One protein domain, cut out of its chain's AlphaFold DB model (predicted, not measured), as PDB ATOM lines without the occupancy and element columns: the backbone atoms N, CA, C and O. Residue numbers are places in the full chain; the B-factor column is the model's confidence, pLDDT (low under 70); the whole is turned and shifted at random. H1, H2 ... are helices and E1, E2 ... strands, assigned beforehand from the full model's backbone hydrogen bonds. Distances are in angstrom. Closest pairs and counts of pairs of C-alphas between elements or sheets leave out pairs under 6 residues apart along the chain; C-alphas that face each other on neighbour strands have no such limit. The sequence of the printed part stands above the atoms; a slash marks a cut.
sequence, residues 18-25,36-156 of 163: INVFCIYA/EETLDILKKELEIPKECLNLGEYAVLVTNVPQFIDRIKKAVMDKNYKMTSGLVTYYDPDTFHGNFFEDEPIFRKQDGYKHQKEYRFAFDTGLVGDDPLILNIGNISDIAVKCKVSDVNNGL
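What this domain is: This is residues 18 to 25 and 36 to 156 of the 163 residues of an uncharacterized protein of methanotrophic endosymbiont of Bathymodiolus azoricus (Menez Gwen) (UniProt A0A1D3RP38). A small three-stranded sheet, E1, E6 and E3, sits in the middle, with the long helix H3 running over it along E3. On the side of this sheet away from H3, E3 runs on into the small parallel pair E4 and E5, from which a loop of residues 92 to 103 reaches out; near one end of the sheet lie the two-stranded sheet E2 and E7, H2 and H6, and beyond them residues 36 to 42 of H1 stick out. The printed part has 129 residues, with six named helices and seven named strands in the order E1 H1 H2 E2 H3 E3 E4 H4 E5 H5 E6 E7 H6, a mixed class of helices and strands. The largest sheet has the order E1, E6, E3 and is antiparallel. The whole is only just compact, close to loose, with a radius of gyration of the C-alphas of 16.6 A and spans of 47 by 45 by 28 A.

Where its parts are: E1 is residues 19 to 24, 17.0 A long, from C-alpha 19 at (240.214, 241.434, 278.272); E6 is 118 to 124, 18.8 A, and E3 is 82 to 87, 17.6 A. H3, residues 65 to 78, is 20.1 A long. E4 is 89 to 91, H4 104 to 107, E5 108 to 110 and H5 111 to 116. E2 is 58 to 62, E7 144 to 148, H2 50 to 55, and H1 36 to 46, 15.6 A long. H6 is 149 to 155, ending at C-alpha 155, (210.175, 230.574, 283.216).

How they stand to each other: Inner strand E6 pairs with E1 through N 121 and O 21, 2.9 A, and with E3 through N 122 and O 84, 2.8 A. H3 is on this sheet over E3, at a height over the sheet of 10.5 A, along the strands at 9 degrees on the local plane; the closest C-alphas of H3 and E3 are those of Val 76 and Lys 82, 6.8 A. H4 only grazes the sheet with residues 106 to 107. E4, H4 and E5 form a strand-helix-strand unit, two parallel neighbour strands with a helix between; N 91 and O 109 are 3.0 A apart. H5 touches H2, about perpendicular at 82 degrees, closest at the C-alphas of Gln 116 and Cys 52, 6.3 A. E2 and E7 are antiparallel, with N 61 and O 145 2.8 A apart. H6 is close to H2 but not clearly touching, 6.7 A between the C-alphas of Val 149 and Leu 53. H1 and H2 are apart. Each O i to N i+4 pair is within hydrogen-bond range in H3, against 5 of 7 in H1, 0 of 2 in H2, 0 of 2 in H5 and 1 of 3 in H6; O i to N i+3 gives 3 of 3 in H2, 2 of 3 in H5 and 3 of 4 in H6, and H4 is too short for an i+4 pair.

The domain as a whole: The C-alphas of Glu 36 and Val 128, the two farthest apart, are 51.2 A apart. Residues 26 to 35 are not printed, and C-alphas 25 and 36 are 22.5 A apart across the cut. The links E4 to H4 and E6 to E7 are long. Mean pLDDT of the printed part is 93.4, and no printed residue is under 70.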
ATOM      1  N   ILE A  18     244.717 241.301 279.617       92.81
ATOM      2  CA  ILE A  18     243.742 240.318 279.143       92.81
ATOM      3  C   ILE A  18     242.338 240.888 279.310       92.81
ATOM      4  O   ILE A  18     241.870 241.139 280.421       92.81
ATOM      5  N   ASN A  19     241.611 241.030 278.202       95.31
ATOM      6  CA  ASN A  19     240.214 241.434 278.272       95.31
ATOM      7  C   ASN A  19     239.351 240.232 278.672       95.31
ATOM      8  O   ASN A  19     239.373 239.192 278.013       95.31
ATOM      9  N   VAL A  20     238.551 240.382 279.729       95.62
ATOM     10  CA  VAL A  20     237.670 239.321 280.234       95.62
ATOM     11  C   VAL A  20     236.206 239.711 280.053       95.62
ATOM     12  O   VAL A  20     235.773 240.776 280.487       95.62
ATOM     13  N   PHE A  21     235.428 238.814 279.450       96.62
ATOM     14  CA  PHE A  21     233.972 238.902 279.375       96.62
ATOM     15  C   PHE A  21     233.341 237.763 280.182       96.62
ATOM     16  O   PHE A  21     233.514 236.590 279.845       96.62
ATOM     17  N   CYS A  22     232.615 238.104 281.249       95.94
ATOM     18  CA  CYS A  22     231.954 237.140 282.131       95.94
ATOM     19  C   CYS A  22     230.462 237.021 281.805       95.94
ATOM     20  O   CYS A  22     229.773 238.029 281.650       95.94
ATOM     21  N   ILE A  23     229.950 235.793 281.797       95.69
ATOM     22  CA  ILE A  23     228.517 235.494 281.742       95.69
ATOM     23  C   ILE A  23     228.123 234.573 282.898       95.69
ATOM     24  O   ILE A  23     228.952 233.831 283.419       95.69
ATOM     25  N   TYR A  24     226.845 234.601 283.276       95.25
ATOM     26  CA  TYR A  24     226.280 233.629 284.207       95.25
ATOM     27  C   TYR A  24     226.068 232.286 283.497       95.25
ATOM     28  O   TYR A  24     225.396 232.233 282.463       95.25
ATOM     29  N   ALA A  25     226.605 231.201 284.052       95.25
ATOM     30  CA  ALA A  25     226.411 229.851 283.545       95.25
ATOM     31  C   ALA A  25     225.369 229.094 284.378       95.25
ATOM     32  O   ALA A  25     225.631 228.654 285.497       95.25
ATOM     33  N   GLU A  36     214.441 211.723 288.409       85.38
ATOM     34  CA  GLU A  36     213.304 212.368 289.081       85.38
ATOM     35  C   GLU A  36     213.660 212.856 290.496       85.38
ATOM     36  O   GLU A  36     213.227 213.931 290.900       85.38
ATOM     37  N   GLU A  37     214.516 212.124 291.214       86.00
ATOM     38  CA  GLU A  37     214.969 212.475 292.567       86.00
ATOM     39  C   GLU A  37     215.932 213.672 292.586       86.00
ATOM     40  O   GLU A  37     215.988 214.409 293.570       86.00
ATOM     41  N   THR A  38     216.693 213.890 291.505       89.56
ATOM     42  CA  THR A  38     217.669 214.988 291.412       89.56
ATOM     43  C   THR A  38     217.143 216.210 290.660       89.56
ATOM     44  O   THR A  38     217.847 217.218 290.582       89.56
ATOM     45  N   LEU A  39     215.897 216.177 290.166       89.12
ATOM     46  CA  LEU A  39     215.276 217.294 289.442       89.12
ATOM     47  C   LEU A  39     215.252 218.591 290.255       89.12
ATOM     48  O   LEU A  39     215.582 219.648 289.718       89.12
ATOM     49  N   ASP A  40     214.898 218.525 291.538       88.88
ATOM     50  CA  ASP A  40     214.850 219.713 292.400       88.88
ATOM     51  C   ASP A  40     216.247 220.306 292.630       88.88
ATOM     52  O   ASP A  40     216.417 221.528 292.661       88.88
ATOM     53  N   ILE A  41     217.268 219.446 292.725       90.75
ATOM     54  CA  ILE A  41     218.668 219.865 292.859       90.75
ATOM     55  C   ILE A  41     219.129 220.532 291.562       90.75
ATOM     56  O   ILE A  41     219.671 221.634 291.597       90.75
ATOM     57  N   LEU A  42     218.851 219.913 290.410       91.81
ATOM     58  CA  LEU A  42     219.174 220.479 289.103       91.81
ATOM     59  C   LEU A  42     218.491 221.832 288.903       91.81
ATOM     60  O   LEU A  42     219.127 222.783 288.458       91.81
ATOM     61  N   LYS A  43     217.204 221.937 289.243       90.50
ATOM     62  CA  LYS A  43     216.468 223.194 289.131       90.50
ATOM     63  C   LYS A  43     217.141 224.290 289.949       90.50
ATOM     64  O   LYS A  43     217.393 225.364 289.414       90.50
ATOM     65  N   LYS A  44     217.505 223.994 291.198       90.38
ATOM     66  CA  LYS A  44     218.229 224.926 292.066       90.38
ATOM     67  C   LYS A  44     219.592 225.326 291.495       90.38
ATOM     68  O   LYS A  44     219.982 226.481 291.623       90.38
ATOM     69  N   GLU A  45     220.306 224.406 290.852       92.06
ATOM     70  CA  GLU A  45     221.573 224.715 290.183       92.06
ATOM     71  C   GLU A  45     221.390 225.615 288.949       92.06
ATOM     72  O   GLU A  45     222.243 226.454 288.657       92.06
ATOM     73  N   LEU A  46     220.286 225.484 288.219       92.06
ATOM     74  CA  LEU A  46     220.015 226.303 287.034       92.06
ATOM     75  C   LEU A  46     219.425 227.683 287.365       92.06
ATOM     76  O   LEU A  46     219.547 228.602 286.553       92.06
ATOM     77  N   GLU A  47     218.793 227.839 288.528       91.62
ATOM     78  CA  GLU A  47     218.241 229.113 288.990       91.62
ATOM     79  C   GLU A  47     219.320 230.192 289.124       91.62
ATOM     80  O   GLU A  47     220.442 229.927 289.546       91.62
ATOM     81  N   ILE A  48     218.968 231.435 288.795       92.19
ATOM     82  CA  ILE A  48     219.795 232.617 289.041       92.19
ATOM     83  C   ILE A  48     219.598 233.061 290.502       92.19
ATOM     84  O   ILE A  48     218.469 233.408 290.872       92.19
ATOM     85  N   PRO A  49     220.651 233.100 291.341       92.19
ATOM     86  CA  PRO A  49     220.554 233.577 292.715       92.19
ATOM     87  C   PRO A  49     220.102 235.038 292.783       92.19
ATOM     88  O   PRO A  49     220.407 235.848 291.905       92.19
ATOM     89  N   LYS A  50     219.393 235.413 293.853       90.94
ATOM     90  CA  LYS A  50     218.872 236.783 294.022       90.94
ATOM     91  C   LYS A  50     219.991 237.819 294.107       90.94
ATOM     92  O   LYS A  50     219.798 238.965 293.720       90.94
ATOM     93  N   GLU A  51     221.161 237.414 294.579       91.44
ATOM     94  CA  GLU A  51     222.382 238.207 294.648       91.44
ATOM     95  C   GLU A  51     222.798 238.729 293.264       91.44
ATOM     96  O   GLU A  51     223.313 239.845 293.161       91.44
ATOM     97  N   CYS A  52     222.499 237.981 292.193       90.44
ATOM     98  CA  CYS A  52     222.768 238.387 290.814       90.44
ATOM     99  C   CYS A  52     221.840 239.505 290.315       90.44
ATOM    100  O   CYS A  52     222.160 240.137 289.312       90.44
ATOM    101  N   LEU A  53     220.740 239.825 291.011       87.44
ATOM    102  CA  LEU A  53     219.907 240.993 290.680       87.44
ATOM    103  C   LEU A  53     220.678 242.311 290.842       87.44
ATOM    104  O   LEU A  53     220.344 243.305 290.202       87.44
ATOM    105  N   ASN A  54     221.749 242.312 291.644       89.50
ATOM    106  CA  ASN A  54     222.642 243.461 291.790       89.50
ATOM    107  C   ASN A  54     223.522 243.703 290.549       89.50
ATOM    108  O   ASN A  54     224.151 244.753 290.453       89.50
ATOM    109  N   LEU A  55     223.578 242.754 289.605       87.94
ATOM    110  CA  LEU A  55     224.325 242.887 288.347       87.94
ATOM    111  C   LEU A  55     223.523 243.633 287.268       87.94
ATOM    112  O   LEU A  55     224.100 244.100 286.288       87.94
ATOM    113  N   GLY A  56     222.204 243.760 287.440       89.94
ATOM    114  CA  GLY A  56     221.322 244.478 286.524       89.94
ATOM    115  C   GLY A  56     219.888 243.943 286.516       89.94
ATOM    116  O   GLY A  56     219.626 242.796 286.868       89.94
ATOM    117  N   GLU A  57     218.944 244.781 286.076       92.06
ATOM    118  CA  GLU A  57     217.519 244.411 285.974       92.06
ATOM    119  C   GLU A  57     217.234 243.467 284.790       92.06
ATOM    120  O   GLU A  57     216.317 242.643 284.841       92.06
ATOM    121  N   TYR A  58     218.027 243.569 283.720       93.75
ATOM    122  CA  TYR A  58     217.819 242.846 282.465       93.75
ATOM    123  C   TYR A  58     218.929 241.831 282.202       93.75
ATOM    124  O   TYR A  58     220.095 242.086 282.494       93.75
ATOM    125  N   ALA A  59     218.562 240.719 281.571       93.38
ATOM    126  CA  ALA A  59     219.482 239.716 281.060       93.38
ATOM    127  C   ALA A  59     219.296 239.509 279.555       93.38
ATOM    128  O   ALA A  59     218.230 239.755 278.981       93.38
ATOM    129  N   VAL A  60     220.358 239.006 278.931       95.00
ATOM    130  CA  VAL A  60     220.320 238.391 277.608       95.00
ATOM    131  C   VAL A  60     220.508 236.892 277.814       95.00
ATOM    132  O   VAL A  60     221.594 236.441 278.166       95.00
ATOM    133  N   LEU A  61     219.437 236.127 277.631       94.81
ATOM    134  CA  LEU A  61     219.455 234.674 277.723       94.81
ATOM    135  C   LEU A  61     219.906 234.090 276.386       94.81
ATOM    136  O   LEU A  61     219.194 234.220 275.391       94.81
ATOM    137  N   VAL A  62     221.063 233.433 276.367       96.50
ATOM    138  CA  VAL A  62     221.564 232.708 275.194       96.50
ATOM    139  C   VAL A  62     220.850 231.360 275.102       96.50
ATOM    140  O   VAL A  62     221.046 230.488 275.943       96.50
ATOM    141  N   THR A  63     220.015 231.182 274.080       94.62
ATOM    142  CA  THR A  63     219.203 229.971 273.873       94.62
ATOM    143  C   THR A  63     219.924 228.910 273.043       94.62
ATOM    144  O   THR A  63     219.559 227.738 273.094       94.62
ATOM    145  N   ASN A  64     220.971 229.295 272.306       96.38
ATOM    146  CA  ASN A  64     221.848 228.379 271.581       96.38
ATOM    147  C   ASN A  64     223.318 228.681 271.904       96.38
ATOM    148  O   ASN A  64     223.991 229.443 271.206       96.38
ATOM    149  N   VAL A  65     223.804 228.079 272.992       95.06
ATOM    150  CA  VAL A  65     225.170 228.285 273.501       95.06
ATOM    151  C   VAL A  65     226.249 227.890 272.480       95.06
ATOM    152  O   VAL A  65     227.156 228.699 272.277       95.06
ATOM    153  N   PRO A  66     226.173 226.734 271.782       96.56
ATOM    154  CA  PRO A  66     227.161 226.387 270.759       96.56
ATOM    155  C   PRO A  66     227.295 227.452 269.665       96.56
ATOM    156  O   PRO A  66     228.400 227.919 269.401       96.56
ATOM    157  N   GLN A  67     226.178 227.919 269.093       98.06
ATOM    158  CA  GLN A  67     226.228 228.954 268.056       98.06
ATOM    159  C   GLN A  67     226.760 230.293 268.573       98.06
ATOM    160  O   GLN A  67     227.453 231.001 267.843       98.06
ATOM    161  N   PHE A  68     226.446 230.657 269.818       98.12
ATOM    162  CA  PHE A  68     226.973 231.871 270.433       98.12
ATOM    163  C   PHE A  68     228.501 231.816 270.558       98.12
ATOM    164  O   PHE A  68     229.192 232.739 270.120       98.12
ATOM    165  N   ILE A  69     229.029 230.703 271.075       97.44
ATOM    166  CA  ILE A  69     230.474 230.473 271.192       97.44
ATOM    167  C   ILE A  69     231.137 230.470 269.809       97.44
ATOM    168  O   ILE A  69     232.192 231.080 269.643       97.44
ATOM    169  N   ASP A  70     230.525 229.844 268.802       98.00
ATOM    170  CA  ASP A  70     231.073 229.808 267.442       98.00
ATOM    171  C   ASP A  70     231.149 231.202 266.804       98.00
ATOM    172  O   ASP A  70     232.132 231.520 266.129       98.00
ATOM    173  N   ARG A  71     230.164 232.076 267.058       98.31
ATOM    174  CA  ARG A  71     230.197 233.474 266.591       98.31
ATOM    175  C   ARG A  71     231.303 234.282 267.266       98.31
ATOM    176  O   ARG A  71     231.983 235.044 266.579       98.31
ATOM    177  N   ILE A  72     231.534 234.078 268.566       98.00
ATOM    178  CA  ILE A  72     232.670 234.687 269.274       98.00
ATOM    179  C   ILE A  72     233.987 234.188 268.675       98.00
ATOM    180  O   ILE A  72     234.813 235.002 268.266       98.00
ATOM    181  N   LYS A  73     234.171 232.865 268.561       97.75
ATOM    182  CA  LYS A  73     235.384 232.257 267.986       97.75
ATOM    183  C   LYS A  73     235.678 232.800 266.594       97.75
ATOM    184  O   LYS A  73     236.818 233.145 266.305       97.75
ATOM    185  N   LYS A  74     234.656 232.907 265.742       98.00
ATOM    186  CA  LYS A  74     234.800 233.479 264.403       98.00
ATOM    187  C   LYS A  74     235.303 234.922 264.454       98.00
ATOM    188  O   LYS A  74     236.294 235.231 263.805       98.00
ATOM    189  N   ALA A  75     234.680 235.773 265.268       97.94
ATOM    190  CA  ALA A  75     235.087 237.171 265.402       97.94
ATOM    191  C   ALA A  75     236.519 237.327 265.954       97.94
ATOM    192  O   ALA A  75     237.252 238.212 265.519       97.94
ATOM    193  N   VAL A  76     236.926 236.457 266.884       97.31
ATOM    194  CA  VAL A  76     238.297 236.386 267.419       97.31
ATOM    195  C   VAL A  76     239.296 236.003 266.323       97.31
ATOM    196  O   VAL A  76     240.310 236.683 266.156       97.31
ATOM    197  N   MET A  77     239.001 234.950 265.553       96.44
ATOM    198  CA  MET A  77     239.863 234.482 264.460       96.44
ATOM    199  C   MET A  77     240.023 235.539 263.362       96.44
ATOM    200  O   MET A  77     241.142 235.783 262.919       96.44
ATOM    201  N   ASP A  78     238.940 236.222 262.978       96.75
ATOM    202  CA  ASP A  78     238.958 237.290 261.965       96.75
ATOM    203  C   ASP A  78     239.867 238.471 262.364       96.75
ATOM    204  O   ASP A  78     240.318 239.241 261.513       96.75
ATOM    205  N   LYS A  79     240.147 238.623 263.665       95.62
ATOM    206  CA  LYS A  79     241.039 239.644 264.229       95.62
ATOM    207  C   LYS A  79     242.435 239.129 264.579       95.62
ATOM    208  O   LYS A  79     243.270 239.929 264.991       95.62
ATOM    209  N   ASN A  80     242.700 237.835 264.387       95.56
ATOM    210  CA  ASN A  80     243.941 237.172 264.788       95.56
ATOM    211  C   ASN A  80     244.256 237.328 266.293       95.56
ATOM    212  O   ASN A  80     245.415 237.456 266.686       95.56
ATOM    213  N   TYR A  81     243.217 237.339 267.131       96.25
ATOM    214  CA  TYR A  81     243.352 237.308 268.589       96.25
ATOM    215  C   TYR A  81     243.394 235.866 269.097       96.25
ATOM    216  O   TYR A  81     242.957 234.937 268.412       96.25
ATOM    217  N   LYS A  82     243.882 235.674 270.323       95.50
ATOM    218  CA  LYS A  82     243.743 234.403 271.039       95.50
ATOM    219  C   LYS A  82     242.575 234.483 272.011       95.50
ATOM    220  O   LYS A  82     242.243 235.555 272.519       95.50
ATOM    221  N   MET A  83     241.962 233.334 272.277       96.00
ATOM    222  CA  MET A  83     240.876 233.235 273.238       96.00
ATOM    223  C   MET A  83     240.931 231.917 273.999       96.00
ATOM    224  O   MET A  83     241.022 230.852 273.388       96.00
ATOM    225  N   THR A  84     240.755 232.012 275.312       96.44
ATOM    226  CA  THR A  84     240.489 230.879 276.204       96.44
ATOM    227  C   THR A  84     239.142 231.116 276.878       96.44
ATOM    228  O   THR A  84     238.772 232.258 277.146       96.44
ATOM    229  N   SER A  85     238.366 230.066 277.143       96.94
ATOM    230  CA  SER A  85     237.092 230.217 277.844       96.94
ATOM    231  C   SER A  85     236.779 229.033 278.748       96.94
ATOM    232  O   SER A  85     237.145 227.899 278.443       96.94
ATOM    233  N   GLY A  86     236.095 229.286 279.861       96.38
ATOM    234  CA  GLY A  86     235.868 228.259 280.871       96.38
ATOM    235  C   GLY A  86     235.078 228.732 282.084       96.38
ATOM    236  O   GLY A  86     234.878 229.930 282.294       96.38
ATOM    237  N   LEU A  87     234.631 227.759 282.879       96.81
ATOM    238  CA  LEU A  87     234.019 227.999 284.183       96.81
ATOM    239  C   LEU A  87     235.060 228.533 285.168       96.81
ATOM    240  O   LEU A  87     236.212 228.098 285.178       96.81
ATOM    241  N   VAL A  88     234.630 229.451 286.025       96.88
ATOM    242  CA  VAL A  88     235.454 229.961 287.117       96.88
ATOM    243  C   VAL A  88     235.468 228.961 288.265       96.88
ATOM    244  O   VAL A  88     234.423 228.506 288.727       96.88
ATOM    245  N   THR A  89     236.665 228.658 288.762       95.44
ATOM    246  CA  THR A  89     236.836 227.895 289.997       95.44
ATOM    247  C   THR A  89     236.995 228.843 291.174       95.44
ATOM    248  O   THR A  89     237.803 229.776 291.149       95.44
ATOM    249  N   TYR A  90     236.228 228.579 292.225       95.25
ATOM    250  CA  TYR A  90     236.180 229.422 293.408       95.25
ATOM    251  C   TYR A  90     237.098 228.887 294.504       95.25
ATOM    252  O   TYR A  90     237.209 227.673 294.671       95.25
ATOM    253  N   TYR A  91     237.754 229.783 295.235       94.38
ATOM    254  CA  TYR A  91     238.639 229.433 296.346       94.38
ATOM    255  C   TYR A  91     238.335 230.287 297.574       94.38
ATOM    256  O   TYR A  91     237.935 231.446 297.447       94.38
ATOM    257  N   ASP A  92     238.553 229.705 298.745       94.75
ATOM    258  CA  ASP A  92     238.482 230.397 300.027       94.75
ATOM    259  C   ASP A  92     239.803 231.164 300.249       94.75
ATOM    260  O   ASP A  92     240.874 230.544 300.267       94.75
ATOM    261  N   PRO A  93     239.770 232.506 300.357       91.12
ATOM    262  CA  PRO A  93     240.974 233.314 300.526       91.12
ATOM    263  C   PRO A  93     241.677 233.114 301.878       91.12
ATOM    264  O   PRO A  93     242.857 233.450 301.972       91.12
ATOM    265  N   ASP A  94     240.995 232.576 302.894       89.88
ATOM    266  CA  ASP A  94     241.555 232.385 304.235       89.88
ATOM    267  C   ASP A  94     242.301 231.049 304.363       89.88
ATOM    268  O   ASP A  94     243.248 230.938 305.145       89.88
ATOM    269  N   THR A  95     241.913 230.038 303.576       91.19
ATOM    270  CA  THR A  95     242.513 228.689 303.619       91.19
ATOM    271  C   THR A  95     243.395 228.355 302.415       91.19
ATOM    272  O   THR A  95     244.204 227.424 302.477       91.19
ATOM    273  N   PHE A  96     243.293 229.099 301.312       90.06
ATOM    274  CA  PHE A  96     244.154 228.894 300.153       90.06
ATOM    275  C   PHE A  96     245.569 229.449 300.394       90.06
ATOM    276  O   PHE A  96     245.771 230.644 300.603       90.06
ATOM    277  N   HIS A  97     246.576 228.578 300.299       83.31
ATOM    278  CA  HIS A  97     247.993 228.924 300.491       83.31
ATOM    279  C   HIS A  97     248.870 228.476 299.307       83.31
ATOM    280  O   HIS A  97     249.968 227.952 299.494       83.31
ATOM    281  N   GLY A  98     248.359 228.622 298.081       85.56
ATOM    282  CA  GLY A  98     249.014 228.163 296.854       85.56
ATOM    283  C   GLY A  98     249.314 229.273 295.847       85.56
ATOM    284  O   GLY A  98     249.080 230.453 296.094       85.56
ATOM    285  N   ASN A  99     249.808 228.861 294.680       86.56
ATOM    286  CA  ASN A  99     249.962 229.716 293.508       86.56
ATOM    287  C   ASN A  99     249.022 229.226 292.407       86.56
ATOM    288  O   ASN A  99     248.757 228.030 292.299       86.56
ATOM    289  N   PHE A 100     248.559 230.156 291.584       88.81
ATOM    290  CA  PHE A 100     247.920 229.847 290.311       88.81
ATOM    291  C   PHE A 100     248.974 229.968 289.212       88.81
ATOM    292  O   PHE A 100     249.785 230.896 289.243       88.81
ATOM    293  N   PHE A 101     248.979 229.031 288.271       86.00
ATOM    294  CA  PHE A 101     249.976 228.973 287.204       86.00
ATOM    295  C   PHE A 101     249.377 229.408 285.871       86.00
ATOM    296  O   PHE A 101     248.193 229.189 285.628       86.00
ATOM    297  N   GLU A 102     250.214 229.989 285.009       86.88
ATOM    298  CA  GLU A 102     249.831 230.372 283.643       86.88
ATOM    299  C   GLU A 102     248.524 231.187 283.639       86.88
ATOM    300  O   GLU A 102     248.405 232.130 284.417       86.88
ATOM    301  N   ASP A 103     247.541 230.786 282.829       87.56
ATOM    302  CA  ASP A 103     246.249 231.454 282.658       87.56
ATOM    303  C   ASP A 103     245.226 231.115 283.759       87.56
ATOM    304  O   ASP A 103     244.124 231.675 283.777       87.56
ATOM    305  N   GLU A 104     245.551 230.223 284.707       90.19
ATOM    306  CA  GLU A 104     244.643 229.877 285.806       90.19
ATOM    307  C   GLU A 104     244.094 231.093 286.566       90.19
ATOM    308  O   GLU A 104     242.890 231.095 286.832       90.19
ATOM    309  N   PRO A 105     244.879 232.139 286.906       92.12
ATOM    310  CA  PRO A 105     244.370 233.301 287.631       92.12
ATOM    311  C   PRO A 105     243.149 233.950 286.965       92.12
ATOM    312  O   PRO A 105     242.267 234.453 287.663       92.12
ATOM    313  N   ILE A 106     243.060 233.898 285.630       93.81
ATOM    314  CA  ILE A 106     241.944 234.456 284.854       93.81
ATOM    315  C   ILE A 106     240.638 233.710 285.156       93.81
ATOM    316  O   ILE A 106     239.561 234.296 285.073       93.81
ATOM    317  N   PHE A 107     240.710 232.444 285.568       96.25
ATOM    318  CA  PHE A 107     239.565 231.581 285.871       96.25
ATOM    319  C   PHE A 107     239.435 231.268 287.367       96.25
ATOM    320  O   PHE A 107     238.742 230.324 287.749       96.25
ATOM    321  N   ARG A 108     240.064 232.067 288.237       95.12
ATOM    322  CA  ARG A 108     239.961 231.943 289.697       95.12
ATOM    323  C   ARG A 108     239.247 233.148 290.294       95.12
ATOM    324  O   ARG A 108     239.476 234.293 289.896       95.12
ATOM    325  N   LYS A 109     238.384 232.905 291.277       95.06
ATOM    326  CA  LYS A 109     237.698 233.966 292.025       95.06
ATOM    327  C   LYS A 109     237.496 233.559 293.479       95.06
ATOM    328  O   LYS A 109     237.359 232.381 293.777       95.06
ATOM    329  N   GLN A 110     237.463 234.535 294.377       95.31
ATOM    330  CA  GLN A 110     237.113 234.281 295.772       95.31
ATOM    331  C   GLN A 110     235.678 233.747 295.871       95.31
ATOM    332  O   GLN A 110     234.777 234.206 295.159       95.31
ATOM    333  N   ASP A 111     235.471 232.776 296.746       95.50
ATOM    334  CA  ASP A 111     234.207 232.071 296.957       95.50
ATOM    335  C   ASP A 111     233.052 232.944 297.473       95.50
ATOM    336  O   ASP A 111     231.896 232.640 297.181       95.50
ATOM    337  N   GLY A 112     233.331 234.098 298.086       94.56
ATOM    338  CA  GLY A 112     232.322 235.130 298.369       94.56
ATOM    339  C   GLY A 112     231.526 235.575 297.127       94.56
ATOM    340  O   GLY A 112     230.400 236.063 297.233       94.56
ATOM    341  N   TYR A 113     232.063 235.335 295.927       94.69
ATOM    342  CA  TYR A 113     231.415 235.608 294.643       94.69
ATOM    343  C   TYR A 113     230.879 234.355 293.931       94.69
ATOM    344  O   TYR A 113     230.502 234.436 292.761       94.69
ATOM    345  N   LYS A 114     230.826 233.195 294.602       95.00
ATOM    346  CA  LYS A 114     230.382 231.915 294.016       95.00
ATOM    347  C   LYS A 114     228.963 231.972 293.445       95.00
ATOM    348  O   LYS A 114     228.682 231.316 292.447       95.00
ATOM    349  N   HIS A 115     228.101 232.820 294.010       93.38
ATOM    350  CA  HIS A 115     226.742 233.066 293.510       93.38
ATOM    351  C   HIS A 115     226.700 233.547 292.047       93.38
ATOM    352  O   HIS A 115     225.685 233.373 291.384       93.38
ATOM    353  N   GLN A 116     227.788 234.125 291.522       94.38
ATOM    354  CA  GLN A 116     227.836 234.643 290.150       94.38
ATOM    355  C   GLN A 116     227.978 233.550 289.083       94.38
ATOM    356  O   GLN A 116     227.758 233.854 287.913       94.38
ATOM    357  N   LYS A 117     228.350 232.315 289.469       95.38
ATOM    358  CA  LYS A 117     228.516 231.137 288.590       95.38
ATOM    359  C   LYS A 117     229.104 231.495 287.219       95.38
ATOM    360  O   LYS A 117     228.486 231.286 286.177       95.38
ATOM    361  N   GLU A 118     230.280 232.112 287.230       96.81
ATOM    362  CA  GLU A 118     230.855 232.731 286.039       96.81
ATOM    363  C   GLU A 118     231.387 231.700 285.039       96.81
ATOM    364  O   GLU A 118     232.152 230.799 285.386       96.81
ATOM    365  N   TYR A 119     231.071 231.926 283.767       97.25
ATOM    366  CA  TYR A 119     231.839 231.439 282.629       97.25
ATOM    367  C   TYR A 119     232.525 232.634 281.971       97.25
ATOM    368  O   TYR A 119     231.879 233.634 281.649       97.25
ATOM    369  N   ARG A 120     233.843 232.555 281.801       97.94
ATOM    370  CA  ARG A 120     234.666 233.645 281.273       97.94
ATOM    371  C   ARG A 120     235.116 233.346 279.859       97.94
ATOM    372  O   ARG A 120     235.502 232.221 279.560       97.94
ATOM    373  N   PHE A 121     235.130 234.379 279.032       98.00
ATOM    374  CA  PHE A 121     235.933 234.450 277.819       98.00
ATOM    375  C   PHE A 121     237.098 235.396 278.095       98.00
ATOM    376  O   PHE A 121     236.878 236.537 278.496       98.00
ATOM    377  N   ALA A 122     238.318 234.912 277.913       97.00
ATOM    378  CA  ALA A 122     239.555 235.660 278.063       97.00
ATOM    379  C   ALA A 122     240.150 235.891 276.677       97.00
ATOM    380  O   ALA A 122     240.384 234.925 275.950       97.00
ATOM    381  N   PHE A 123     240.366 237.150 276.310       96.25
ATOM    382  CA  PHE A 123     240.884 237.546 275.006       96.25
ATOM    383  C   PHE A 123     242.282 238.142 275.165       96.25
ATOM    384  O   PHE A 123     242.453 239.165 275.826       96.25
ATOM    385  N   ASP A 124     243.264 237.510 274.527       94.44
ATOM    386  CA  ASP A 124     244.613 238.051 274.366       94.44
ATOM    387  C   ASP A 124     244.704 238.675 272.970       94.44
ATOM    388  O   ASP A 124     244.710 237.984 271.941       94.44
ATOM    389  N   THR A 125     244.708 240.008 272.946       93.75
ATOM    390  CA  THR A 125     244.802 240.808 271.719       93.75
ATOM    391  C   THR A 125     246.250 241.106 271.324       93.75
ATOM    392  O   THR A 125     246.486 241.637 270.237       93.75
ATOM    393  N   GLY A 126     247.221 240.791 272.192       91.00
ATOM    394  CA  GLY A 126     248.616 241.219 272.078       91.00
ATOM    395  C   GLY A 126     248.838 242.724 272.276       91.00
ATOM    396  O   GLY A 126     249.949 243.204 272.045       91.00
ATOM    397  N   LEU A 127     247.803 243.476 272.662       88.50
ATOM    398  CA  LEU A 127     247.883 244.909 272.929       88.50
ATOM    399  C   LEU A 127     248.029 245.161 274.429       88.50
ATOM    400  O   LEU A 127     247.444 244.465 275.249       88.50
ATOM    401  N   VAL A 128     248.806 246.186 274.762       88.19
ATOM    402  CA  VAL A 128     248.979 246.688 276.127       88.19
ATOM    403  C   VAL A 128     248.058 247.887 276.317       88.19
ATOM    404  O   VAL A 128     248.062 248.795 275.484       88.19
ATOM    405  N   GLY A 129     247.309 247.902 277.415       86.81
ATOM    406  CA  GLY A 129     246.436 249.005 277.811       86.81
ATOM    407  C   GLY A 129     245.135 248.534 278.455       86.81
ATOM    408  O   GLY A 129     244.827 247.346 278.468       86.81
ATOM    409  N   ASP A 130     244.365 249.504 278.944       85.00
ATOM    410  CA  ASP A 130     243.116 249.275 279.684       85.00
ATOM    411  C   ASP A 130     241.867 249.507 278.817       85.00
ATOM    412  O   ASP A 130     240.738 249.569 279.315       85.00
ATOM    413  N   ASP A 131     242.061 249.682 277.507       89.88
ATOM    414  CA  ASP A 131     240.966 249.938 276.585       89.88
ATOM    415  C   ASP A 131     240.043 248.711 276.486       89.88
ATOM    416  O   ASP A 131     240.505 247.565 276.383       89.88
ATOM    417  N   PRO A 132     238.715 248.917 276.479       92.50
ATOM    418  CA  PRO A 132     237.780 247.819 276.319       92.50
ATOM    419  C   PRO A 132     237.881 247.219 274.912       92.50
ATOM    420  O   PRO A 132     237.822 247.925 273.902       92.50
ATOM    421  N   LEU A 133     237.927 245.889 274.833       94.75
ATOM    422  CA  LEU A 133     237.804 245.177 273.566       94.75
ATOM    423  C   LEU A 133     236.364 245.248 273.040       94.75
ATOM    424  O   LEU A 133     235.442 244.665 273.613       94.75
ATOM    425  N   ILE A 134     236.181 245.903 271.894       95.38
ATOM    426  CA  ILE A 134     234.917 245.893 271.153       95.38
ATOM    427  C   ILE A 134     234.972 244.816 270.066       95.38
ATOM    428  O   ILE A 134     235.605 244.992 269.024       95.38
ATOM    429  N   LEU A 135     234.270 243.704 270.297       96.25
ATOM    430  CA  LEU A 135     234.207 242.570 269.376       96.25
ATOM    431  C   LEU A 135     232.809 242.438 268.758       96.25
ATOM    432  O   LEU A 135     231.827 242.178 269.450       96.25
ATOM    433  N   ASN A 136     232.712 242.591 267.437       97.31
ATOM    434  CA  ASN A 136     231.455 242.391 266.717       97.31
ATOM    435  C   ASN A 136     231.272 240.909 266.355       97.31
ATOM    436  O   ASN A 136     231.962 240.403 265.474       97.31
ATOM    437  N   ILE A 137     230.312 240.245 267.000       97.50
ATOM    438  CA  ILE A 137     229.965 238.830 266.766       97.50
ATOM    439  C   ILE A 137     228.755 238.646 265.830       97.50
ATOM    440  O   ILE A 137     228.260 237.532 265.648       97.50
ATOM    441  N   GLY A 138     228.266 239.737 265.234       97.56
ATOM    442  CA  GLY A 138     227.054 239.772 264.421       97.56
ATOM    443  C   GLY A 138     225.768 239.930 265.238       97.56
ATOM    444  O   GLY A 138     225.780 240.096 266.458       97.56
ATOM    445  N   ASN A 139     224.629 239.902 264.541       97.12
ATOM    446  CA  ASN A 139     223.315 239.853 265.186       97.12
ATOM    447  C   ASN A 139     223.181 238.533 265.966       97.12
ATOM    448  O   ASN A 139     223.638 237.507 265.476       97.12
ATOM    449  N   ILE A 140     222.573 238.562 267.156       97.88
ATOM    450  CA  ILE A 140     222.339 237.372 267.998       97.88
ATOM    451  C   ILE A 140     220.862 237.172 268.353       97.88
ATOM    452  O   ILE A 140     220.540 236.350 269.202       97.88
ATOM    453  N   SER A 141     219.949 237.932 267.744       97.38
ATOM    454  CA  SER A 141     218.515 237.887 268.060       97.38
ATOM    455  C   SER A 141     217.861 236.544 267.719       97.38
ATOM    456  O   SER A 141     216.764 236.266 268.186       97.38
ATOM    457  N   ASP A 142     218.521 235.716 266.911       97.88
ATOM    458  CA  ASP A 142     218.114 234.353 266.567       97.88
ATOM    459  C   ASP A 142     218.578 233.294 267.584       97.88
ATOM    460  O   ASP A 142     218.036 232.192 267.612       97.88
ATOM    461  N   ILE A 143     219.557 233.625 268.433       97.81
ATOM    462  CA  ILE A 143     220.157 232.714 269.426       97.81
ATOM    463  C   ILE A 143     220.127 233.270 270.855       97.81
ATOM    464  O   ILE A 143     220.721 232.683 271.762       97.81
ATOM    465  N   ALA A 144     219.477 234.415 271.058       97.25
ATOM    466  CA  ALA A 144     219.378 235.060 272.350       97.25
ATOM    467  C   ALA A 144     218.095 235.882 272.495       97.25
ATOM    468  O   ALA A 144     217.594 236.478 271.541       97.25
ATOM    469  N   VAL A 145     217.592 235.958 273.726       96.06
ATOM    470  CA  VAL A 145     216.374 236.691 274.083       96.06
ATOM    471  C   VAL A 145     216.677 237.659 275.219       96.06
ATOM    472  O   VAL A 145     217.354 237.310 276.181       96.06
ATOM    473  N   LYS A 146     216.153 238.885 275.130       95.50
ATOM    474  CA  LYS A 146     216.219 239.858 276.226       95.50
ATOM    475  C   LYS A 146     215.036 239.656 277.171       95.50
ATOM    476  O   LYS A 146     213.893 239.661 276.720       95.50
ATOM    477  N   CYS A 147     215.298 239.554 278.465       94.06
ATOM    478  CA  CYS A 147     214.277 239.400 279.501       94.06
ATOM    479  C   CYS A 147     214.661 240.175 280.768       94.06
ATOM    480  O   CYS A 147     215.776 240.692 280.877       94.06
ATOM    481  N   LYS A 148     213.739 240.278 281.731       93.56
ATOM    482  CA  LYS A 148     214.105 240.686 283.091       93.56
ATOM    483  C   LYS A 148     214.737 239.506 283.809       93.56
ATOM    484  O   LYS A 148     214.270 238.378 283.662       93.56
ATOM    485  N   VAL A 149     215.746 239.768 284.636       91.00
ATOM    486  CA  VAL A 149     216.391 238.710 285.430       91.00
ATOM    487  C   VAL A 149     215.376 238.014 286.341       91.00
ATOM    488  O   VAL A 149     215.396 236.793 286.466       91.00
ATOM    489  N   SER A 150     214.419 238.771 286.892       87.88
ATOM    490  CA  SER A 150     213.321 238.244 287.715       87.88
ATOM    491  C   SER A 150     212.459 237.192 287.018       87.88
ATOM    492  O   SER A 150     211.840 236.373 287.691       87.88
ATOM    493  N   ASP A 151     212.403 237.215 285.688       91.12
ATOM    494  CA  ASP A 151     211.505 236.362 284.912       91.12
ATOM    495  C   ASP A 151     212.177 235.044 284.513       91.12
ATOM    496  O   ASP A 151     211.482 234.074 284.214       91.12
ATOM    497  N   VAL A 152     213.516 234.980 284.548       90.31
ATOM    498  CA  VAL A 152     214.284 233.792 284.137       90.31
ATOM    499  C   VAL A 152     213.910 232.584 284.994       90.31
ATOM    500  O   VAL A 152     213.520 231.550 284.456       90.31
ATOM    501  N   ASN A 153     213.947 232.729 286.321       90.12
ATOM    502  CA  ASN A 153     213.635 231.624 287.234       90.12
ATOM    503  C   ASN A 153     212.155 231.221 287.160       90.12
ATOM    504  O   ASN A 153     211.832 230.040 287.245       90.12
ATOM    505  N   ASN A 154     211.254 232.188 286.948       87.62
ATOM    506  CA  ASN A 154     209.818 231.922 286.807       87.62
ATOM    507  C   ASN A 154     209.500 231.122 285.534       87.62
ATOM    508  O   ASN A 154     208.539 230.357 285.511       87.62
ATOM    509  N   GLY A 155     210.301 231.300 284.478       84.25
ATOM    510  CA  GLY A 155     210.175 230.574 283.216       84.25
ATOM    511  C   GLY A 155     210.888 229.218 283.180       84.25
ATOM    512  O   GLY A 155     210.715 228.479 282.210       84.25
ATOM    513  N   LEU A 156     211.678 228.871 284.201       85.56
ATOM    514  CA  LEU A 156     212.469 227.642 284.220       85.56
ATOM    515  C   LEU A 156     211.575 226.415 284.462       85.56
ATOM    516  O   LEU A 156     211.101 226.166 285.573       85.56
TER     517      LEU A 156